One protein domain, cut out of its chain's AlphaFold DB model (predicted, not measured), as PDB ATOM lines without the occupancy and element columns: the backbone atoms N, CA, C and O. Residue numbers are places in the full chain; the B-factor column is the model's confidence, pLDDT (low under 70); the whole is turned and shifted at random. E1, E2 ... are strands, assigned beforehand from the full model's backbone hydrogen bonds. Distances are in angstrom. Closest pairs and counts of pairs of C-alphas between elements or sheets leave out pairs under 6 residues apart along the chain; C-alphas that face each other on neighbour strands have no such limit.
ATOM      1  N   PHE A 166      32.109 -59.151  -7.007       83.88
ATOM      2  CA  PHE A 166      32.626 -59.840  -8.184       83.88
ATOM      3  C   PHE A 166      33.572 -58.984  -9.023       83.88
ATOM      4  O   PHE A 166      34.197 -59.522  -9.923       83.88
ATOM      5  N   GLU A 167      33.715 -57.686  -8.754       81.94
ATOM      6  CA  GLU A 167      34.699 -56.845  -9.456       81.94
ATOM      7  C   GLU A 167      36.131 -57.087  -8.951       81.94
ATOM      8  O   GLU A 167      37.094 -56.667  -9.585       81.94
ATOM      9  N   ARG A 168      36.287 -57.826  -7.842       80.00
ATOM     10  CA  ARG A 168      37.574 -58.139  -7.210       80.00
ATOM     11  C   ARG A 168      37.839 -59.646  -7.187       80.00
ATOM     12  O   ARG A 168      36.924 -60.454  -7.051       80.00
ATOM     13  N   LYS A 169      39.115 -60.032  -7.323       80.69
ATOM     14  CA  LYS A 169      39.572 -61.439  -7.287       80.69
ATOM     15  C   LYS A 169      39.854 -61.917  -5.863       80.69
ATOM     16  O   LYS A 169      39.659 -63.091  -5.570       80.69
ATOM     17  N   SER A 170      40.326 -61.024  -5.000       84.44
ATOM     18  CA  SER A 170      40.700 -61.318  -3.617       84.44
ATOM     19  C   SER A 170      39.931 -60.436  -2.642       84.44
ATOM     20  O   SER A 170      39.391 -59.394  -3.020       84.44
ATOM     21  N   ALA A 171      39.911 -60.854  -1.377       88.50
ATOM     22  CA  ALA A 171      39.430 -60.008  -0.300       88.50
ATOM     23  C   ALA A 171      40.254 -58.715  -0.241       88.50
ATOM     24  O   ALA A 171      41.480 -58.750  -0.366       88.50
ATOM     25  N   GLN A 172      39.581 -57.586  -0.055       87.25
ATOM     26  CA  GLN A 172      40.219 -56.289   0.100       87.25
ATOM     27  C   GLN A 172      39.572 -55.547   1.259       87.25
ATOM     28  O   GLN A 172      38.353 -55.413   1.322       87.25
ATOM     29  N   PHE A 173      40.415 -55.044   2.154       90.81
ATOM     30  CA  PHE A 173      40.029 -54.103   3.188       90.81
ATOM     31  C   PHE A 173      40.775 -52.795   2.949       90.81
ATOM     32  O   PHE A 173      42.004 -52.782   2.878       90.81
ATOM     33  N   ARG A 174      40.036 -51.702   2.796       88.56
ATOM     34  CA  ARG A 174      40.573 -50.345   2.718       88.56
ATOM     35  C   ARG A 174      39.995 -49.539   3.856       88.56
ATOM     36  O   ARG A 174      38.807 -49.638   4.148       88.56
ATOM     37  N   TYR A 175      40.835 -48.721   4.462       90.56
ATOM     38  CA  TYR A 175      40.421 -47.781   5.482       90.56
ATOM     39  C   TYR A 175      41.168 -46.467   5.292       90.56
ATOM     40  O   TYR A 175      42.336 -46.456   4.903       90.56
ATOM     41  N   THR A 176      40.483 -45.374   5.588       89.38
ATOM     42  CA  THR A 176      41.024 -44.023   5.583       89.38
ATOM     43  C   THR A 176      40.629 -43.362   6.890       89.38
ATOM     44  O   THR A 176      39.477 -43.442   7.322       89.38
ATOM     45  N   PHE A 177      41.591 -42.705   7.524       90.62
ATOM     46  CA  PHE A 177      41.359 -41.839   8.666       90.62
ATOM     47  C   PHE A 177      41.925 -40.463   8.335       90.62
ATOM     48  O   PHE A 177      43.055 -40.352   7.862       90.62
ATOM     49  N   GLY A 178      41.138 -39.423   8.572       89.38
ATOM     50  CA  GLY A 178      41.517 -38.047   8.283       89.38
ATOM     51  C   GLY A 178      41.044 -37.111   9.380       89.38
ATOM     52  O   GLY A 178      40.111 -37.415  10.116       89.38
ATOM     53  N   VAL A 179      41.677 -35.950   9.493       89.25
ATOM     54  CA  VAL A 179      41.210 -34.863  10.355       89.25
ATOM     55  C   VAL A 179      41.152 -33.610   9.502       89.25
ATOM     56  O   VAL A 179      42.145 -33.239   8.882       89.25
ATOM     57  N   SER A 180      39.986 -32.971   9.459       85.00
ATOM     58  CA  SER A 180      39.790 -31.736   8.703       85.00
ATOM     59  C   SER A 180      39.677 -30.542   9.649       85.00
ATOM     60  O   SER A 180      39.105 -30.641  10.737       85.00
ATOM     61  N   GLY A 181      40.247 -29.405   9.249       84.38
ATOM     62  CA  GLY A 181      40.189 -28.159  10.007       84.38
ATOM     63  C   GLY A 181      40.354 -26.950   9.092       84.38
ATOM     64  O   GLY A 181      41.131 -26.978   8.142       84.38
ATOM     65  N   ASN A 182      39.612 -25.881   9.376       82.75
ATOM     66  CA  ASN A 182      39.791 -24.599   8.701       82.75
ATOM     67  C   ASN A 182      40.926 -23.829   9.395       82.75
ATOM     68  O   ASN A 182      40.790 -23.578  10.591       82.75
ATOM     69  N   PRO A 183      41.996 -23.404   8.695       83.38
ATOM     70  CA  PRO A 183      43.153 -22.754   9.315       83.38
ATOM     71  C   PRO A 183      42.794 -21.511  10.139       83.38
ATOM     72  O   PRO A 183      43.441 -21.242  11.147       83.38
ATOM     73  N   ARG A 184      41.732 -20.778   9.774       81.69
ATOM     74  CA  ARG A 184      41.287 -19.586  10.512       81.69
ATOM     75  C   ARG A 184      40.674 -19.917  11.872       81.69
ATOM     76  O   ARG A 184      40.739 -19.111  12.795       81.69
ATOM     77  N   THR A 185      40.053 -21.083  11.993       78.75
ATOM     78  CA  THR A 185      39.292 -21.482  13.182       78.75
ATOM     79  C   THR A 185      39.766 -22.806  13.766       78.75
ATOM     80  O   THR A 185      39.052 -23.420  14.561       78.75
ATOM     81  N   MET A 186      40.936 -23.285  13.345       82.62
ATOM     82  CA  MET A 186      41.477 -24.569  13.753       82.62
ATOM     83  C   MET A 186      41.820 -24.503  15.236       82.62
ATOM     84  O   MET A 186      42.599 -23.665  15.678       82.62
ATOM     85  N   SER A 187      41.222 -25.393  16.017       82.75
ATOM     86  CA  SER A 187      41.509 -25.523  17.438       82.75
ATOM     87  C   SER A 187      41.337 -26.973  17.847       82.75
ATOM     88  O   SER A 187      40.302 -27.578  17.580       82.75
ATOM     89  N   ILE A 188      42.344 -27.491  18.546       83.62
ATOM     90  CA  ILE A 188      42.331 -28.823  19.167       83.62
ATOM     91  C   ILE A 188      41.429 -28.819  20.416       83.62
ATOM     92  O   ILE A 188      40.954 -29.857  20.866       83.62
ATOM     93  N   ARG A 189      41.166 -27.638  20.987       87.38
ATOM     94  CA  ARG A 189      40.275 -27.448  22.137       87.38
ATOM     95  C   ARG A 189      38.866 -27.106  21.673       87.38
ATOM     96  O   ARG A 189      38.688 -26.505  20.613       87.38
ATOM     97  N   ARG A 190      37.879 -27.414  22.518       85.25
ATOM     98  CA  ARG A 190      36.500 -26.975  22.300       85.25
ATOM     99  C   ARG A 190      36.429 -25.454  22.368       85.25
ATOM    100  O   ARG A 190      36.872 -24.859  23.352       85.25
ATOM    101  N   VAL A 191      35.865 -24.846  21.337       86.94
ATOM    102  CA  VAL A 191      35.679 -23.398  21.230       86.94
ATOM    103  C   VAL A 191      34.187 -23.075  21.182       86.94
ATOM    104  O   VAL A 191      33.413 -23.909  20.713       86.94
ATOM    105  N   PRO A 192      33.765 -21.893  21.660       85.00
ATOM    106  CA  PRO A 192      32.376 -21.470  21.538       85.00
ATOM    107  C   PRO A 192      31.903 -21.490  20.076       85.00
ATOM    108  O   PRO A 192      32.616 -21.028  19.172       85.00
ATOM    109  N   HIS A 193      30.717 -22.049  19.857       82.69
ATOM    110  CA  HIS A 193      29.988 -22.037  18.593       82.69
ATOM    111  C   HIS A 193      28.761 -21.120  18.697       82.69
ATOM    112  O   HIS A 193      28.402 -20.670  19.780       82.69
ATOM    113  N   ILE A 194      28.124 -20.813  17.564       78.75
ATOM    114  CA  ILE A 194      26.948 -19.924  17.516       78.75
ATOM    115  C   ILE A 194      25.706 -20.520  18.199       78.75
ATOM    116  O   ILE A 194      24.742 -19.805  18.432       78.75
ATOM    117  N   THR A 195      25.727 -21.817  18.499       79.12
ATOM    118  CA  THR A 195      24.673 -22.563  19.195       79.12
ATOM    119  C   THR A 195      24.778 -22.461  20.723       79.12
ATOM    120  O   THR A 195      24.139 -23.237  21.418       79.12
ATOM    121  N   ASP A 196      25.613 -21.557  21.256       81.88
ATOM    122  CA  ASP A 196      25.993 -21.461  22.680       81.88
ATOM    123  C   ASP A 196      26.639 -22.736  23.266       81.88
ATOM    124  O   ASP A 196      26.932 -22.824  24.461       81.88
ATOM    125  N   GLU A 197      26.974 -23.707  22.415       86.38
ATOM    126  CA  GLU A 197      27.707 -24.910  22.788       86.38
ATOM    127  C   GLU A 197      29.208 -24.776  22.494       86.38
ATOM    128  O   GLU A 197      29.658 -24.028  21.620       86.38
ATOM    129  N   ARG A 198      30.030 -25.519  23.244       85.12
ATOM    130  CA  ARG A 198      31.471 -25.620  22.980       85.12
ATOM    131  C   ARG A 198      31.754 -26.830  22.096       85.12
ATOM    132  O   ARG A 198      31.740 -27.961  22.581       85.12
ATOM    133  N   GLU A 199      32.116 -26.585  20.842       83.62
ATOM    134  CA  GLU A 199      32.355 -27.625  19.837       83.62
ATOM    135  C   GLU A 199      33.824 -27.701  19.396       83.62
ATOM    136  O   GLU A 199      34.590 -26.736  19.495       83.62
ATOM    137  N   TYR A 200      34.236 -28.873  18.904       86.62
ATOM    138  CA  TYR A 200      35.520 -29.034  18.223       86.62
ATOM    139  C   TYR A 200      35.392 -28.571  16.771       86.62
ATOM    140  O   TYR A 200      34.498 -29.008  16.054       86.62
ATOM    141  N   LYS A 201      36.313 -27.713  16.324       86.19
ATOM    142  CA  LYS A 201      36.367 -27.256  14.922       86.19
ATOM    143  C   LYS A 201      37.299 -28.093  14.047       86.19
ATOM    144  O   LYS A 201      37.259 -27.975  12.826       86.19
ATOM    145  N   THR A 202      38.131 -28.929  14.663       88.12
ATOM    146  CA  THR A 202      38.855 -30.012  13.993       88.12
ATOM    147  C   THR A 202      38.063 -31.295  14.148       88.12
ATOM    148  O   THR A 202      37.903 -31.777  15.272       88.12
ATOM    149  N   LEU A 203      37.560 -31.833  13.042       87.81
ATOM    150  CA  LEU A 203      36.672 -32.988  13.067       87.81
ATOM    151  C   LEU A 203      37.362 -34.199  12.424       87.81
ATOM    152  O   LEU A 203      37.877 -34.081  11.305       87.81
ATOM    153  N   PRO A 204      37.407 -35.352  13.116       90.88
ATOM    154  CA  PRO A 204      37.921 -36.577  12.535       90.88
ATOM    155  C   PRO A 204      36.911 -37.155  11.543       90.88
ATOM    156  O   PRO A 204      35.693 -37.034  11.701       90.88
ATOM    157  N   SER A 205      37.447 -37.816  10.533       91.19
ATOM    158  CA  SER A 205      36.719 -38.543   9.508       91.19
ATOM    159  C   SER A 205      37.288 -39.950   9.398       91.19
ATOM    160  O   SER A 205      38.495 -40.163   9.521       91.19
ATOM    161  N   PHE A 206      36.407 -40.914   9.174       91.44
ATOM    162  CA  PHE A 206      36.747 -42.317   9.020       91.44
ATOM    163  C   PHE A 206      35.958 -42.914   7.864       91.44
ATOM    164  O   PHE A 206      34.766 -42.648   7.694       91.44
ATOM    165  N   THR A 207      36.616 -43.738   7.068       90.94
ATOM    166  CA  THR A 207      36.017 -44.417   5.923       90.94
ATOM    167  C   THR A 207      36.588 -45.817   5.863       90.94
ATOM    168  O   THR A 207      37.793 -45.990   6.015       90.94
ATOM    169  N   PHE A 208      35.752 -46.820   5.638       91.94
ATOM    170  CA  PHE A 208      36.206 -48.173   5.373       91.94
ATOM    171  C   PHE A 208      35.376 -48.844   4.284       91.94
ATOM    172  O   PHE A 208      34.193 -48.552   4.075       91.94
ATOM    173  N   ASP A 209      36.036 -49.766   3.601       90.69
ATOM    174  CA  ASP A 209      35.502 -50.613   2.553       90.69
ATOM    175  C   ASP A 209      36.065 -52.015   2.746       90.69
ATOM    176  O   ASP A 209      37.278 -52.212   2.815       90.69
ATOM    177  N   TYR A 210      35.178 -52.989   2.847       92.00
ATOM    178  CA  TYR A 210      35.515 -54.393   2.940       92.00
ATOM    179  C   TYR A 210      34.782 -55.152   1.846       92.00
ATOM    180  O   TYR A 210      33.559 -55.277   1.867       92.00
ATOM    181  N   THR A 211      35.536 -55.678   0.890       90.88
ATOM    182  CA  THR A 211      35.012 -56.541  -0.164       90.88
ATOM    183  C   THR A 211      35.554 -57.948   0.036       90.88
ATOM    184  O   THR A 211      36.763 -58.155  -0.026       90.88
ATOM    185  N   LEU A 212      34.668 -58.921   0.236       91.50
ATOM    186  CA  LEU A 212      35.000 -60.330   0.412       91.50
ATOM    187  C   LEU A 212      34.303 -61.179  -0.665       91.50
ATOM    188  O   LEU A 212      33.120 -61.503  -0.518       91.50
ATOM    189  N   PRO A 213      35.008 -61.576  -1.738       88.56
ATOM    190  CA  PRO A 213      34.536 -62.637  -2.617       88.56
ATOM    191  C   PRO A 213      34.694 -63.979  -1.885       88.56
ATOM    192  O   PRO A 213      35.809 -64.438  -1.658       88.56
ATOM    193  N   VAL A 214      33.582 -64.593  -1.468       86.06
ATOM    194  CA  VAL A 214      33.590 -65.851  -0.696       86.06
ATOM    195  C   VAL A 214      33.645 -67.056  -1.637       86.06
ATOM    196  O   VAL A 214      34.422 -67.981  -1.436       86.06
ATOM    197  N   THR A 215      32.826 -67.046  -2.689       85.44
ATOM    198  CA  THR A 215      32.820 -68.058  -3.753       85.44
ATOM    199  C   THR A 215      32.689 -67.382  -5.118       85.44
ATOM    200  O   THR A 215      32.464 -66.177  -5.208       85.44
ATOM    201  N   LYS A 216      32.767 -68.157  -6.210       79.81
ATOM    202  CA  LYS A 216      32.515 -67.639  -7.573       79.81
ATOM    203  C   LYS A 216      31.136 -66.980  -7.721       79.81
ATOM    204  O   LYS A 216      30.976 -66.104  -8.564       79.81
ATOM    205  N   ASN A 217      30.175 -67.378  -6.884       83.69
ATOM    206  CA  ASN A 217      28.776 -66.970  -6.985       83.69
ATOM    207  C   ASN A 217      28.287 -66.229  -5.739       83.69
ATOM    208  O   ASN A 217      27.130 -65.820  -5.720       83.69
ATOM    209  N   PHE A 218      29.115 -66.076  -4.704       86.44
ATOM    210  CA  PHE A 218      28.740 -65.406  -3.466       86.44
ATOM    211  C   PHE A 218      29.832 -64.456  -2.994       86.44
ATOM    212  O   PHE A 218      30.994 -64.843  -2.864       86.44
ATOM    213  N   GLY A 219      29.451 -63.226  -2.679       89.00
ATOM    214  CA  GLY A 219      30.365 -62.262  -2.087       89.00
ATOM    215  C   GLY A 219      29.643 -61.217  -1.256       89.00
ATOM    216  O   GLY A 219      28.443 -60.993  -1.415       89.00
ATOM    217  N   VAL A 220      30.392 -60.592  -0.357       90.88
ATOM    218  CA  VAL A 220      29.894 -59.583   0.575       90.88
ATOM    219  C   VAL A 220      30.702 -58.306   0.395       90.88
ATOM    220  O   VAL A 220      31.929 -58.339   0.360       90.88
ATOM    221  N   VAL A 221      30.006 -57.180   0.289       91.94
ATOM    222  CA  VAL A 221      30.584 -55.837   0.341       91.94
ATOM    223  C   VAL A 221      30.014 -55.135   1.563       91.94
ATOM    224  O   VAL A 221      28.799 -54.998   1.695       91.94
ATOM    225  N   LEU A 222      30.893 -54.686   2.448       92.88
ATOM    226  CA  LEU A 222      30.566 -53.871   3.603       92.88
ATOM    227  C   LEU A 222      31.306 -52.543   3.478       92.88
ATOM    228  O   LEU A 222      32.517 -52.501   3.302       92.88
ATOM    229  N   THR A 223      30.569 -51.452   3.584       92.00
ATOM    230  CA  THR A 223      31.082 -50.088   3.462       92.00
ATOM    231  C   THR A 223      30.580 -49.281   4.641       92.00
ATOM    232  O   THR A 223      29.434 -49.436   5.072       92.00
ATOM    233  N   GLY A 224      31.426 -48.409   5.167       91.81
ATOM    234  CA  GLY A 224      31.027 -47.482   6.209       91.81
ATOM    235  C   GLY A 224      31.853 -46.214   6.160       91.81
ATOM    236  O   GLY A 224      33.025 -46.224   5.796       91.81
ATOM    237  N   GLN A 225      31.222 -45.102   6.498       91.50
ATOM    238  CA  GLN A 225      31.893 -43.819   6.589       91.50
ATOM    239  C   GLN A 225      31.224 -42.913   7.614       91.50
ATOM    240  O   GLN A 225      30.002 -42.933   7.781       91.50
ATOM    241  N   SER A 226      32.050 -42.076   8.217       91.50
ATOM    242  CA  SER A 226      31.661 -40.865   8.915       91.50
ATOM    243  C   SER A 226      32.645 -39.788   8.496       91.50
ATOM    244  O   SER A 226      33.820 -39.837   8.856       91.50
ATOM    245  N   GLN A 227      32.192 -38.862   7.664       88.19
ATOM    246  CA  GLN A 227      32.977 -37.713   7.243       88.19
ATOM    247  C   GLN A 227      32.398 -36.469   7.884       88.19
ATOM    248  O   GLN A 227      31.221 -36.153   7.711       88.19
ATOM    249  N   ASN A 228      33.243 -35.774   8.628       88.19
ATOM    250  CA  ASN A 228      32.853 -34.618   9.410       88.19
ATOM    251  C   ASN A 228      33.758 -33.455   9.026       88.19
ATOM    252  O   ASN A 228      34.989 -33.552   9.094       88.19
ATOM    253  N   ARG A 229      33.139 -32.347   8.623       84.69
ATOM    254  CA  ARG A 229      33.848 -31.146   8.195       84.69
ATOM    255  C   ARG A 229      33.204 -29.903   8.773       84.69
ATOM    256  O   ARG A 229      31.999 -29.690   8.654       84.69
ATOM    257  N   PHE A 230      34.039 -29.053   9.356       84.75
ATOM    258  CA  PHE A 230      33.642 -27.714   9.756       84.75
ATOM    259  C   PHE A 230      33.998 -26.722   8.651       84.75
ATOM    260  O   PHE A 230      35.135 -26.673   8.178       84.75
ATOM    261  N   ILE A 231      33.014 -25.932   8.238       79.94
ATOM    262  CA  ILE A 231      33.108 -24.990   7.130       79.94
ATOM    263  C   ILE A 231      32.653 -23.641   7.647       79.94
ATOM    264  O   ILE A 231      31.586 -23.514   8.235       79.94
ATOM    265  N   GLU A 232      33.441 -22.612   7.387       77.75
ATOM    266  CA  GLU A 232      32.987 -21.245   7.589       77.75
ATOM    267  C   GLU A 232      32.645 -20.678   6.218       77.75
ATOM    268  O   GLU A 232      33.534 -20.392   5.413       77.75
ATOM    269  N   MET A 233      31.351 -20.604   5.905       76.12
ATOM    270  CA  MET A 233      30.912 -20.042   4.637       76.12
ATOM    271  C   MET A 233      30.905 -18.524   4.762       76.12
ATOM    272  O   MET A 233      30.088 -17.965   5.488       76.12
ATOM    273  N   GLN A 234      31.785 -17.855   4.020       78.31
ATOM    274  CA  GLN A 234      31.721 -16.411   3.836       78.31
ATOM    275  C   GLN A 234      31.175 -16.118   2.438       78.31
ATOM    276  O   GLN A 234      31.842 -16.348   1.431       78.31
ATOM    277  N   TRP A 235      29.948 -15.615   2.378       75.88
ATOM    278  CA  TRP A 235      29.286 -15.229   1.140       75.88
ATOM    279  C   TRP A 235      29.162 -13.711   1.069       75.88
ATOM    280  O   TRP A 235      28.650 -13.073   1.990       75.88
ATOM    281  N   VAL A 236      29.647 -13.134  -0.031       85.12
ATOM    282  CA  VAL A 236      29.699 -11.681  -0.225       85.12
ATOM    283  C   VAL A 236      28.985 -11.311  -1.525       85.12
ATOM    284  O   VAL A 236      29.652 -11.077  -2.539       85.12
ATOM    285  N   PRO A 237      27.638 -11.317  -1.562       84.75
ATOM    286  CA  PRO A 237      26.912 -10.919  -2.755       84.75
ATOM    287  C   PRO A 237      27.125  -9.428  -3.018       84.75
ATOM    288  O   PRO A 237      27.096  -8.592  -2.108       84.75
ATOM    289  N   ARG A 238      27.337  -9.104  -4.291       90.19
ATOM    290  CA  ARG A 238      27.457  -7.734  -4.786       90.19
ATOM    291  C   ARG A 238      26.385  -7.531  -5.837       90.19
ATOM    292  O   ARG A 238      26.473  -8.116  -6.914       90.19
ATOM    293  N   THR A 239      25.376  -6.730  -5.522       89.75
ATOM    294  CA  THR A 239      24.318  -6.425  -6.484       89.75
ATOM    295  C   THR A 239      24.681  -5.147  -7.207       89.75
ATOM    296  O   THR A 239      24.731  -4.080  -6.598       89.75
ATOM    297  N   PHE A 240      24.936  -5.259  -8.505       90.81
ATOM    298  CA  PHE A 240      25.155  -4.121  -9.385       90.81
ATOM    299  C   PHE A 240      23.876  -3.819 -10.154       90.81
ATOM    300  O   PHE A 240      23.213  -4.730 -10.646       90.81
ATOM    301  N   ASN A 241      23.532  -2.542 -10.258       89.38
ATOM    302  CA  ASN A 241      22.325  -2.094 -10.929       89.38
ATOM    303  C   ASN A 241      22.682  -1.002 -11.949       89.38
ATOM    304  O   ASN A 241      23.543  -0.156 -11.713       89.38
ATOM    305  N   ALA A 242      22.068  -1.079 -13.126       89.00
ATOM    306  CA  ALA A 242      22.340  -0.211 -14.268       89.00
ATOM    307  C   ALA A 242      21.193   0.770 -14.560       89.00
ATOM    308  O   ALA A 242      21.283   1.540 -15.508       89.00
ATOM    309  N   THR A 243      20.107   0.728 -13.781       86.62
ATOM    310  CA  THR A 243      18.845   1.419 -14.087       86.62
ATOM    311  C   THR A 243      18.294   2.232 -12.913       86.62
ATOM    312  O   THR A 243      17.123   2.606 -12.932       86.62
ATOM    313  N   ALA A 244      19.086   2.517 -11.872       79.56
ATOM    314  CA  ALA A 244      18.598   3.341 -10.764       79.56
ATOM    315  C   ALA A 244      18.532   4.827 -11.137       79.56
ATOM    316  O   ALA A 244      19.530   5.440 -11.531       79.56
ATOM    317  N   ALA A 245      17.351   5.413 -10.951       79.50
ATOM    318  CA  ALA A 245      17.100   6.827 -11.190       79.50
ATOM    319  C   ALA A 245      18.041   7.720 -10.358       79.50
ATOM    320  O   ALA A 245      18.310   7.439  -9.193       79.50
ATOM    321  N   GLY A 246      18.548   8.797 -10.965       78.25
ATOM    322  CA  GLY A 246      19.378   9.798 -10.280       78.25
ATOM    323  C   GLY A 246      20.829   9.391  -9.996       78.25
ATOM    324  O   GLY A 246      21.566  10.180  -9.418       78.25
ATOM    325  N   THR A 247      21.269   8.198 -10.415       79.69
ATOM    326  CA  THR A 247      22.637   7.701 -10.145       79.69
ATOM    327  C   THR A 247      23.603   7.841 -11.325       79.69
ATOM    328  O   THR A 247      24.803   7.635 -11.167       79.69
ATOM    329  N   GLY A 248      23.101   8.156 -12.526       80.56
ATOM    330  CA  GLY A 248      23.901   8.130 -13.758       80.56
ATOM    331  C   GLY A 248      24.367   6.724 -14.169       80.56
ATOM    332  O   GLY A 248      25.250   6.597 -15.019       80.56
ATOM    333  N   ALA A 249      23.802   5.674 -13.562       85.94
ATOM    334  CA  ALA A 249      24.146   4.296 -13.867       85.94
ATOM    335  C   ALA A 249      23.729   3.910 -15.293       85.94
ATOM    336  O   ALA A 249      22.689   4.327 -15.799       85.94
ATOM    337  N   SER A 250      24.564   3.100 -15.939       84.44
ATOM    338  CA  SER A 250      24.289   2.493 -17.242       84.44
ATOM    339  C   SER A 250      24.892   1.093 -17.291       84.44
ATOM    340  O   SER A 250      25.666   0.721 -16.412       84.44
ATOM    341  N   PHE A 251      24.611   0.312 -18.334       85.56
ATOM    342  CA  PHE A 251      25.259  -0.995 -18.510       85.56
ATOM    343  C   PHE A 251      26.791  -0.894 -18.611       85.56
ATOM    344  O   PHE A 251      27.491  -1.808 -18.189       85.56
ATOM    345  N   ALA A 252      27.313   0.231 -19.112       88.94
ATOM    346  CA  ALA A 252      28.750   0.501 -19.168       88.94
ATOM    347  C   ALA A 252      29.321   1.020 -17.834       88.94
ATOM    348  O   ALA A 252      30.529   0.972 -17.617       88.94
ATOM    349  N   ARG A 253      28.468   1.544 -16.943       87.19
ATOM    350  CA  ARG A 253      28.839   2.094 -15.630       87.19
ATOM    351  C   ARG A 253      27.785   1.700 -14.589       87.19
ATOM    352  O   ARG A 253      27.017   2.562 -14.156       87.19
ATOM    353  N   PRO A 254      27.682   0.409 -14.234       90.69
ATOM    354  CA  PRO A 254      26.712  -0.020 -13.242       90.69
ATOM    355  C   PRO A 254      27.156   0.461 -11.856       90.69
ATOM    356  O   PRO A 254      28.350   0.473 -11.550       90.69
ATOM    357  N   TYR A 255      26.206   0.848 -11.005       89.19
ATOM    358  CA  TYR A 255      26.508   1.225  -9.624       89.19
ATOM    359  C   TYR A 255      26.303   0.027  -8.692       89.19
ATOM    360  O   TYR A 255      25.458  -0.838  -8.937       89.19
ATOM    361  N   LEU A 256      27.087  -0.038  -7.616       90.12
ATOM    362  CA  LEU A 256      26.934  -1.058  -6.581       90.12
ATOM    363  C   LEU A 256      25.741  -0.690  -5.689       90.12
ATOM    364  O   LEU A 256      25.811   0.261  -4.915       90.12
ATOM    365  N   GLN A 257      24.647  -1.439  -5.807       89.31
ATOM    366  CA  GLN A 257      23.418  -1.232  -5.042       89.31
ATOM    367  C   GLN A 257      23.504  -1.813  -3.634       89.31
ATOM    368  O   GLN A 257      23.032  -1.195  -2.682       89.31
ATOM    369  N   SER A 258      24.063  -3.011  -3.495       88.62
ATOM    370  CA  SER A 258      24.207  -3.643  -2.191       88.62
ATOM    371  C   SER A 258      25.497  -4.435  -2.093       88.62
ATOM    372  O   SER A 258      25.988  -5.028  -3.057       88.62
ATOM    373  N   PHE A 259      26.033  -4.425  -0.883       89.94
ATOM    374  CA  PHE A 259      27.221  -5.147  -0.493       89.94
ATOM    375  C   PHE A 259      26.941  -5.749   0.875       89.94
ATOM    376  O   PHE A 259      26.789  -5.024   1.856       89.94
ATOM    377  N   GLN A 260      26.781  -7.067   0.922       87.19
ATOM    378  CA  GLN A 260      26.478  -7.773   2.162       87.19
ATOM    379  C   GLN A 260      27.614  -8.730   2.481       87.19
ATOM    380  O   GLN A 260      28.171  -9.359   1.588       87.19
ATOM    381  N   PHE A 261      27.925  -8.863   3.763       82.25
ATOM    382  CA  PHE A 261      28.783  -9.923   4.264       82.25
ATOM    383  C   PHE A 261      27.924 -10.885   5.062       82.25
ATOM    384  O   PHE A 261      27.383 -10.517   6.103       82.25
ATOM    385  N   LEU A 262      27.805 -12.114   4.575       79.62
ATOM    386  CA  LEU A 262      27.162 -13.190   5.305       79.62
ATOM    387  C   LEU A 262      28.228 -14.209   5.706       79.62
ATOM    388  O   LEU A 262      28.854 -14.821   4.843       79.62
ATOM    389  N   GLY A 263      28.443 -14.372   7.008       78.00
ATOM    390  CA  GLY A 263      29.243 -15.454   7.572       78.00
ATOM    391  C   GLY A 263      28.312 -16.487   8.187       78.00
ATOM    392  O   GLY A 263      27.573 -16.157   9.110       78.00
ATOM    393  N   VAL A 264      28.328 -17.717   7.681       77.31
ATOM    394  CA  VAL A 264      27.555 -18.828   8.244       77.31
ATOM    395  C   VAL A 264      28.534 -19.937   8.601       77.31
ATOM    396  O   VAL A 264      29.043 -20.618   7.703       77.31
ATOM    397  N   PRO A 265      28.851 -20.118   9.893       79.69
ATOM    398  CA  PRO A 265      29.594 -21.285  10.313       79.69
ATOM    399  C   PRO A 265      28.667 -22.497  10.193       79.69
ATOM    400  O   PRO A 265      27.500 -22.453  10.576       79.69
ATOM    401  N   ARG A 266      29.182 -23.571   9.606       79.38
ATOM    402  CA  ARG A 266      28.407 -24.747   9.248       79.38
ATOM    403  C   ARG A 266      29.202 -26.007   9.535       79.38
ATOM    404  O   ARG A 266      30.378 -26.118   9.191       79.38
ATOM    405  N   ARG A 267      28.527 -26.984  10.124       81.69
ATOM    406  CA  ARG A 267      29.039 -28.336  10.310       81.69
ATOM    407  C   ARG A 267      28.359 -29.258   9.306       81.69
ATOM    408  O   ARG A 267      27.135 -29.347   9.282       81.69
ATOM    409  N   ASN A 268      29.157 -29.899   8.463       82.12
ATOM    410  CA  ASN A 268      28.697 -30.918   7.530       82.12
ATOM    411  C   ASN A 268      29.091 -32.289   8.064       82.12
ATOM    412  O   ASN A 268      30.262 -32.531   8.364       82.12
ATOM    413  N   GLU A 269      28.107 -33.177   8.137       86.19
ATOM    414  CA  GLU A 269      28.295 -34.571   8.509       86.19
ATOM    415  C   GLU A 269      27.724 -35.458   7.412       86.19
ATOM    416  O   GLU A 269      26.578 -35.291   6.990       86.19
ATOM    417  N   ARG A 270      28.527 -36.414   6.958       86.12
ATOM    418  CA  ARG A 270      28.115 -37.449   6.018       86.12
ATOM    419  C   ARG A 270      28.383 -38.802   6.641       86.12
ATOM    420  O   ARG A 270      29.521 -39.257   6.723       86.12
ATOM    421  N   ASN A 271      27.301 -39.461   7.029       90.25
ATOM    422  CA  ASN A 271      27.331 -40.822   7.531       90.25
ATOM    423  C   ASN A 271      26.647 -41.725   6.511       90.25
ATOM    424  O   ASN A 271      25.524 -41.458   6.086       90.25
ATOM    425  N   ALA A 272      27.323 -42.793   6.113       87.50
ATOM    426  CA  ALA A 272      26.728 -43.800   5.251       87.50
ATOM    427  C   ALA A 272      27.287 -45.169   5.606       87.50
ATOM    428  O   ALA A 272      28.487 -45.331   5.812       87.50
ATOM    429  N   ALA A 273      26.398 -46.148   5.635       90.00
ATOM    430  CA  ALA A 273      26.723 -47.551   5.785       90.00
ATOM    431  C   ALA A 273      26.046 -48.307   4.645       90.00
ATOM    432  O   ALA A 273      24.925 -47.976   4.252       90.00
ATOM    433  N   GLY A 274      26.729 -49.300   4.100       87.19
ATOM    434  CA  GLY A 274      26.210 -50.129   3.028       87.19
ATOM    435  C   GLY A 274      26.610 -51.573   3.251       87.19
ATOM    436  O   GLY A 274      27.783 -51.871   3.467       87.19
ATOM    437  N   LEU A 275      25.634 -52.470   3.169       87.88
ATOM    438  CA  LEU A 275      25.850 -53.907   3.131       87.88
ATOM    439  C   LEU A 275      25.255 -54.439   1.831       87.88
ATOM    440  O   LEU A 275      24.067 -54.249   1.565       87.88
ATOM    441  N   LYS A 276      26.082 -55.104   1.026       84.00
ATOM    442  CA  LYS A 276      25.640 -55.809  -0.171       84.00
ATOM    443  C   LYS A 276      26.124 -57.264  -0.170       84.00
ATOM    444  O   LYS A 276      27.303 -57.527  -0.358       84.00
ATOM    445  N   ASP A 277      25.204 -58.209  -0.022       76.44
ATOM    446  CA  ASP A 277      25.335 -59.614  -0.411       76.44
ATOM    447  C   ASP A 277      25.036 -59.843  -1.909       76.44
ATOM    448  O   ASP A 277      23.967 -59.533  -2.428       76.44
ATOM    449  N   PHE A 278      25.980 -60.383  -2.661       68.38
ATOM    450  CA  PHE A 278      25.730 -60.766  -4.046       68.38
ATOM    451  C   PHE A 278      25.632 -62.280  -4.126       68.38
ATOM    452  O   PHE A 278      26.593 -62.968  -3.796       68.38
ATOM    453  N   ARG A 279      24.493 -62.796  -4.593       57.09
ATOM    454  CA  ARG A 279      24.387 -64.159  -5.114       57.09
ATOM    455  C   ARG A 279      24.220 -64.079  -6.626       57.09
ATOM    456  O   ARG A 279      23.289 -63.431  -7.093       57.09
ATOM    457  N   MET A 280      25.083 -64.744  -7.394       46.28
ATOM    458  CA  MET A 280      24.761 -65.047  -8.790       46.28
ATOM    459  C   MET A 280      23.649 -66.097  -8.794       46.28
ATOM    460  O   MET A 280      23.911 -67.299  -8.790       46.28
ATOM    461  N   VAL A 281      22.404 -65.640  -8.749       37.59
ATOM    462  CA  VAL A 281      21.232 -66.446  -9.092       37.59
ATOM    463  C   VAL A 281      20.738 -65.914 -10.430       37.59
ATOM    464  O   VAL A 281      20.711 -64.700 -10.628       37.59
ATOM    465  N   HIS A 282      20.386 -66.808 -11.356       33.97
ATOM    466  CA  HIS A 282      19.620 -66.426 -12.539       33.97
ATOM    467  C   HIS A 282      18.428 -65.567 -12.084       33.97
ATOM    468  O   HIS A 282      17.562 -66.055 -11.369       33.97
ATOM    469  N   LEU A 283      18.466 -64.284 -12.454       36.22
ATOM    470  CA  LEU A 283      17.388 -63.302 -12.386       36.22
ATOM    471  C   LEU A 283      16.489 -63.359 -11.129       36.22
ATOM    472  O   LEU A 283      15.387 -63.892 -11.176       36.22
ATOM    473  N   LEU A 284      16.894 -62.705 -10.036       24.42
ATOM    474  CA  LEU A 284      15.930 -62.091  -9.111       24.42
ATOM    475  C   LEU A 284      16.607 -60.981  -8.292       24.42
ATOM    476  O   LEU A 284      17.351 -61.244  -7.349       24.42
ATOM    477  N   VAL A 285      16.355 -59.724  -8.659       28.86
ATOM    478  CA  VAL A 285      16.730 -58.566  -7.839       28.86
ATOM    479  C   VAL A 285      15.652 -58.395  -6.776       28.86
ATOM    480  O   VAL A 285      14.585 -57.854  -7.040       28.86
ATOM    481  N   ALA A 286      15.928 -58.858  -5.563       27.62
ATOM    482  CA  ALA A 286      15.229 -58.401  -4.375       27.62
ATOM    483  C   ALA A 286      16.246 -57.642  -3.535       27.62
ATOM    484  O   ALA A 286      17.244 -58.224  -3.103       27.62
TER     485      ALA A 286
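What this domain is: This is residues 166 to 286 of the 358 residues of a protein of Planctomycetaceae bacterium (UniProt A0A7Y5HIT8). A long, thin strip of four antiparallel strands bows along its length and narrows to a two-strand ribbon of E3 and E6, which bends and leads to a small hairpin, E4 and E5, tipped by the loop of residues 242 to 254. E1 and E2 lie side by side along one part of E3, and the loop of residues 181 to 202 hangs where these two shorter strands stop. The printed part has 121 residues and six named strands, E1 to E6 in chain order, with no named helix, and its class is all strand. The larger sheet has the order E1, E2, E3, E6. The whole is extended, with a radius of gyration of the C-alphas of 25.5 A, and flat, spanning 79 by 43 by 23 A.

Where its parts are: Start at Phe 166 and go on to C-alpha 172 at (40.219, -56.289, 0.100), where E1, residues 172 to 180, begins its 26.0 A. After the loop, E2 takes residues 203 to 215 over 39.1 A. Find C-alpha 218 at (28.740, -65.406, -3.466); from there E3 runs 50.4 A to residue 235. E4 is residues 238 to 241 and E5 residues 255 to 259, 9.8 A and 11.2 A long. E6, residues 262 to 279, covers 52.1 A and ends at C-alpha 279, (24.387, -64.159, -5.114).

How they stand to each other: Look first at the sheet E1, E2, E3, E6, which is twisted, its C-alphas up to 7.8 A off their best plane. E1, E2 and E3 form a meander, each strand the antiparallel neighbour of the one before. In the hairpin E1 and E2, at 173 degrees, N 174 and O 209 are within hydrogen-bond range at 2.8 A. In the hairpin E2 and E3, at 162 degrees, N 210 and O 222 are 2.7 A apart. E3 and the edge strand E6 are antiparallel at 174 degrees, with N 221 and O 276 at 2.8 A and N 235 and O 262 at 2.8 A. E3 bends by 63 degrees at residue 232 and E6 by 51 degrees at residue 265; C-alphas 232 and 265 face each other at 4.4 A. Past residue 235, E3 runs on into E4 at 62 degrees, and E5 runs on into E6 at 69 degrees. In the hairpin E4 and E5, at 150 degrees, N 257 and O 239 are 2.8 A apart.

The domain as a whole: The C-alphas of Thr 215 and Gly 246 are the two farthest apart, 79.3 A. The printed part has no cut. The links E1 to E2 and E4 to E5 are long, with 22 and 13 residues. Residues 278 to 286 have pLDDT under 70.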